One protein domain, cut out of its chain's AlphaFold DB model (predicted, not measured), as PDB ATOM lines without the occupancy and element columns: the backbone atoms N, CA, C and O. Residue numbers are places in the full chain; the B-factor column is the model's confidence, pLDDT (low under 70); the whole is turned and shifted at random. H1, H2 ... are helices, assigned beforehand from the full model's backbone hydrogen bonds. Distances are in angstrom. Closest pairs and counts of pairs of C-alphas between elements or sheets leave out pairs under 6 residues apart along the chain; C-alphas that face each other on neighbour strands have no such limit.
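Overview. This is residues 97 to 138 of the 140 residues of an uncharacterized protein of Rhodocyclaceae bacterium (UniProt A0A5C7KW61). Three short helices, H1, H2 and H3, have their centres in a triangle, and a long loop, residues 106 to 116, swings wide from H1 to H2. H1 and H2 make a corner near Pro 97 and Met 123. The printed part has 42 residues, with three named helices in the order H1, H2, H3 and no named strand; its class is all helix. It is compact and rounded, with a radius of gyration of the C-alphas of 8.9 A and spans of 22 by 19 by 18 A.

Arrangement. H1, residues 97 to 105, touches H2, residues 117 to 124, about perpendicular at 74 degrees; their closest C-alphas, of Pro 97 and Met 123, are 5.6 A apart. H1 only just touches H3, residues 131 to 136, with 3 pairs of C-alphas within 8 A, the closest those of Val 104 and Leu 134 at 7.5 A; they run the same way at a steep tilt of 50 degrees. H2 and H3 are close but not clearly touching, with the C-alphas of Leu 124 and Ala 131 closest at 6.9 A. In H1, H2 and H3 every O i to N i+4 pair is within hydrogen-bond range.

Along the chain. H1 begins at C-alpha 97 (169.337, 250.764, 170.039) and measures 12.0 A. H2 measures 10.5 A. H3 measures 8.8 A and ends at C-alpha 136 (156.737, 242.845, 159.688).

Size, cuts and confidence. The farthest C-alphas, of Tyr 109 and Gly 125, are 22.4 A apart. The printed part has no cut. H1 to H2 is a long link. Residues 106 to 116 and 137 to 138 have pLDDT under 70.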
ATOM      1  N   PRO A  97     169.791 252.071 170.518       71.94
ATOM      2  CA  PRO A  97     169.337 250.764 170.039       71.94
ATOM      3  C   PRO A  97     168.343 250.080 170.985       71.94
ATOM      4  O   PRO A  97     167.337 249.547 170.528       71.94
ATOM      5  N   VAL A  98     168.575 250.127 172.302       73.31
ATOM      6  CA  VAL A  98     167.648 249.572 173.305       73.31
ATOM      7  C   VAL A  98     166.329 250.351 173.346       73.31
ATOM      8  O   VAL A  98     165.262 249.751 173.477       73.31
ATOM      9  N   PHE A  99     166.380 251.676 173.191       71.12
ATOM     10  CA  PHE A  99     165.182 252.517 173.128       71.12
ATOM     11  C   PHE A  99     164.296 252.161 171.926       71.12
ATOM     12  O   PHE A  99     163.101 251.914 172.092       71.12
ATOM     13  N   TYR A 100     164.881 252.059 170.729       70.94
ATOM     14  CA  TYR A 100     164.136 251.668 169.533       70.94
ATOM     15  C   TYR A 100     163.675 250.211 169.581       70.94
ATOM     16  O   TYR A 100     162.542 249.930 169.197       70.94
ATOM     17  N   ALA A 101     164.483 249.301 170.129       77.00
ATOM     18  CA  ALA A 101     164.082 247.913 170.328       77.00
ATOM     19  C   ALA A 101     162.841 247.793 171.221       77.00
ATOM     20  O   ALA A 101     161.927 247.038 170.901       77.00
ATOM     21  N   LYS A 102     162.752 248.587 172.299       77.75
ATOM     22  CA  LYS A 102     161.557 248.629 173.152       77.75
ATOM     23  C   LYS A 102     160.311 249.034 172.361       77.75
ATOM     24  O   LYS A 102     159.266 248.429 172.557       77.75
ATOM     25  N   ILE A 103     160.420 250.009 171.458       75.38
ATOM     26  CA  ILE A 103     159.295 250.471 170.629       75.38
ATOM     27  C   ILE A 103     158.903 249.414 169.585       75.38
ATOM     28  O   ILE A 103     157.720 249.121 169.435       75.38
ATOM     29  N   VAL A 104     159.882 248.790 168.920       72.19
ATOM     30  CA  VAL A 104     159.654 247.716 167.933       72.19
ATOM     31  C   VAL A 104     158.998 246.488 168.578       72.19
ATOM     32  O   VAL A 104     158.097 245.880 167.992       72.19
ATOM     33  N   ASN A 105     159.415 246.147 169.800       74.31
ATOM     34  CA  ASN A 105     158.846 245.043 170.567       74.31
ATOM     35  C   ASN A 105     157.461 245.386 171.147       74.31
ATOM     36  O   ASN A 105     156.621 244.498 171.234       74.31
ATOM     37  N   ALA A 106     157.196 246.655 171.484       69.56
ATOM     38  CA  ALA A 106     155.937 247.121 172.080       69.56
ATOM     39  C   ALA A 106     154.862 247.569 171.065       69.56
ATOM     40  O   ALA A 106     153.971 248.328 171.431       69.56
ATOM     41  N   ASP A 107     154.943 247.138 169.799       66.69
ATOM     42  CA  ASP A 107     153.988 247.511 168.734       66.69
ATOM     43  C   ASP A 107     153.859 249.031 168.473       66.69
ATOM     44  O   ASP A 107     152.901 249.493 167.854       66.69
ATOM     45  N   GLY A 108     154.840 249.834 168.897       63.25
ATOM     46  CA  GLY A 108     154.802 251.283 168.716       63.25
ATOM     47  C   GLY A 108     155.089 251.708 167.273       63.25
ATOM     48  O   GLY A 108     155.922 251.116 166.583       63.25
ATOM     49  N   TYR A 109     154.414 252.765 166.813       57.09
ATOM     50  CA  TYR A 109     154.608 253.303 165.465       57.09
ATOM     51  C   TYR A 109     156.027 253.856 165.290       57.09
ATOM     52  O   TYR A 109     156.454 254.747 166.030       57.09
ATOM     53  N   LEU A 110     156.737 253.356 164.276       62.25
ATOM     54  CA  LEU A 110     158.062 253.836 163.911       62.25
ATOM     55  C   LEU A 110     158.154 254.053 162.393       62.25
ATOM     56  O   LEU A 110     157.955 253.102 161.636       62.25
ATOM     57  N   PRO A 111     158.466 255.271 161.919       59.62
ATOM     58  CA  PRO A 111     158.640 255.503 160.493       59.62
ATOM     59  C   PRO A 111     159.908 254.800 159.997       59.62
ATOM     60  O   PRO A 111     160.958 254.862 160.636       59.62
ATOM     61  N   VAL A 112     159.823 254.159 158.829       56.66
ATOM     62  CA  VAL A 112     160.906 253.353 158.228       56.66
ATOM     63  C   VAL A 112     162.209 254.151 158.054       56.66
ATOM     64  O   VAL A 112     163.297 253.588 158.133       56.66
ATOM     65  N   SER A 113     162.121 255.474 157.898       57.91
ATOM     66  CA  SER A 113     163.270 256.385 157.803       57.91
ATOM     67  C   SER A 113     163.961 256.696 159.138       57.91
ATOM     68  O   SER A 113     165.070 257.229 159.127       57.91
ATOM     69  N   ALA A 114     163.343 256.384 160.285       61.53
ATOM     70  CA  ALA A 114     163.915 256.660 161.606       61.53
ATOM     71  C   ALA A 114     164.993 255.651 162.024       61.53
ATOM     72  O   ALA A 114     165.808 255.960 162.894       61.53
ATOM     73  N   ILE A 115     165.030 254.465 161.410       65.25
ATOM     74  CA  ILE A 115     166.059 253.453 161.668       65.25
ATOM     75  C   ILE A 115     167.014 253.411 160.479       65.25
ATOM     76  O   ILE A 115     166.660 252.981 159.386       65.25
ATOM     77  N   SER A 116     168.259 253.822 160.709       66.62
ATOM     78  CA  SER A 116     169.334 253.613 159.741       66.62
ATOM     79  C   SER A 116     169.745 252.138 159.691       66.62
ATOM     80  O   SER A 116     169.621 251.415 160.680       66.62
ATOM     81  N   ASN A 117     170.298 251.687 158.560       70.50
ATOM     82  CA  ASN A 117     170.755 250.301 158.406       70.50
ATOM     83  C   ASN A 117     171.791 249.913 159.482       70.50
ATOM     84  O   ASN A 117     171.699 248.865 160.105       70.50
ATOM     85  N   THR A 118     172.685 250.840 159.834       71.94
ATOM     86  CA  THR A 118     173.633 250.661 160.945       71.94
ATOM     87  C   THR A 118     172.938 250.468 162.297       71.94
ATOM     88  O   THR A 118     173.416 249.707 163.134       71.94
ATOM     89  N   MET A 119     171.809 251.144 162.534       72.44
ATOM     90  CA  MET A 119     171.020 250.986 163.761       72.44
ATOM     91  C   MET A 119     170.307 249.630 163.786       72.44
ATOM     92  O   MET A 119     170.237 248.996 164.836       72.44
ATOM     93  N   ARG A 120     169.831 249.156 162.629       72.31
ATOM     94  CA  ARG A 120     169.290 247.803 162.462       72.31
ATOM     95  C   ARG A 120     170.326 246.740 162.801       72.31
ATOM     96  O   ARG A 120     170.049 245.898 163.650       72.31
ATOM     97  N   ASP A 121     171.507 246.815 162.194       74.62
ATOM     98  CA  ASP A 121     172.604 245.879 162.454       74.62
ATOM     99  C   ASP A 121     173.031 245.914 163.926       74.62
ATOM    100  O   ASP A 121     173.289 244.873 164.526       74.62
ATOM    101  N   ALA A 122     173.022 247.094 164.555       80.62
ATOM    102  CA  ALA A 122     173.302 247.226 165.981       80.62
ATOM    103  C   ALA A 122     172.226 246.579 166.877       80.62
ATOM    104  O   ALA A 122     172.568 246.031 167.924       80.62
ATOM    105  N   MET A 123     170.943 246.624 166.497       80.94
ATOM    106  CA  MET A 123     169.864 245.962 167.243       80.94
ATOM    107  C   MET A 123     169.855 244.441 167.018       80.94
ATOM    108  O   MET A 123     169.667 243.691 167.977       80.94
ATOM    109  N   LEU A 124     170.119 243.985 165.786       79.69
ATOM    110  CA  LEU A 124     170.214 242.565 165.426       79.69
ATOM    111  C   LEU A 124     171.451 241.900 166.038       79.69
ATOM    112  O   LEU A 124     171.333 240.858 166.675       79.69
ATOM    113  N   GLY A 125     172.625 242.527 165.923       77.19
ATOM    114  CA  GLY A 125     173.882 242.007 166.472       77.19
ATOM    115  C   GLY A 125     173.903 241.930 168.001       77.19
ATOM    116  O   GLY A 125     174.720 241.214 168.573       77.19
ATOM    117  N   ARG A 126     172.990 242.643 168.670       74.00
ATOM    118  CA  ARG A 126     172.780 242.586 170.124       74.00
ATOM    119  C   ARG A 126     171.591 241.706 170.538       74.00
ATOM    120  O   ARG A 126     171.338 241.593 171.732       74.00
ATOM    121  N   GLY A 127     170.855 241.120 169.588       78.88
ATOM    122  CA  GLY A 127     169.681 240.279 169.860       78.88
ATOM    123  C   GLY A 127     168.487 241.024 170.468       78.88
ATOM    124  O   GLY A 127     167.645 240.411 171.113       78.88
ATOM    125  N   LEU A 128     168.414 242.349 170.302       80.44
ATOM    126  CA  LEU A 128     167.367 243.187 170.907       80.44
ATOM    127  C   LEU A 128     166.038 243.129 170.133       80.44
ATOM    128  O   LEU A 128     164.983 243.447 170.682       80.44
ATOM    129  N   VAL A 129     166.099 242.740 168.857       73.06
ATOM    130  CA  VAL A 129     164.967 242.558 167.935       73.06
ATOM    131  C   VAL A 129     165.272 241.398 166.988       73.06
ATOM    132  O   VAL A 129     166.440 241.099 166.730       73.06
ATOM    133  N   THR A 130     164.241 240.768 166.428       79.56
ATOM    134  CA  THR A 130     164.399 239.755 165.377       79.56
ATOM    135  C   THR A 130     164.273 240.379 163.986       79.56
ATOM    136  O   THR A 130     163.553 241.358 163.777       79.56
ATOM    137  N   ALA A 131     164.970 239.797 163.005       73.00
ATOM    138  CA  ALA A 131     164.898 240.244 161.611       73.00
ATOM    139  C   ALA A 131     163.476 240.117 161.039       73.00
ATOM    140  O   ALA A 131     163.046 240.941 160.235       73.00
ATOM    141  N   GLU A 132     162.731 239.113 161.497       74.69
ATOM    142  CA  GLU A 132     161.329 238.897 161.150       74.69
ATOM    143  C   GLU A 132     160.439 240.035 161.660       74.69
ATOM    144  O   GLU A 132     159.711 240.638 160.875       74.69
ATOM    145  N   ARG A 133     160.612 240.449 162.922       74.19
ATOM    146  CA  ARG A 133     159.857 241.557 163.521       74.19
ATOM    147  C   ARG A 133     160.117 242.897 162.835       74.19
ATOM    148  O   ARG A 133     159.221 243.724 162.726       74.19
ATOM    149  N   LEU A 134     161.334 243.125 162.347       71.88
ATOM    150  CA  LEU A 134     161.657 244.317 161.554       71.88
ATOM    151  C   LEU A 134     161.028 244.265 160.154       71.88
ATOM    152  O   LEU A 134     160.528 245.285 159.674       71.88
ATOM    153  N   ARG A 135     160.985 243.082 159.524       70.31
ATOM    154  CA  ARG A 135     160.315 242.873 158.231       70.31
ATOM    155  C   ARG A 135     158.802 243.063 158.324       70.31
ATOM    156  O   ARG A 135     158.246 243.713 157.445       70.31
ATOM    157  N   GLU A 136     158.161 242.593 159.396       71.62
ATOM    158  CA  GLU A 136     156.737 242.845 159.688       71.62
ATOM    159  C   GLU A 136     156.414 244.346 159.776       71.62
ATOM    160  O   GLU A 136     155.310 244.774 159.448       71.62
ATOM    161  N   ARG A 137     157.392 245.163 160.180       66.94
ATOM    162  CA  ARG A 137     157.270 246.625 160.293       66.94
ATOM    163  C   ARG A 137     157.698 247.384 159.032       66.94
ATOM    164  O   ARG A 137     157.722 248.610 159.049       66.94
ATOM    165  N   GLY A 138     158.058 246.687 157.952       64.88
ATOM    166  CA  GLY A 138     158.506 247.307 156.698       64.88
ATOM    167  C   GLY A 138     159.924 247.888 156.748       64.88
ATOM    168  O   GLY A 138     160.310 248.665 155.876       64.88
TER     169      GLY A 138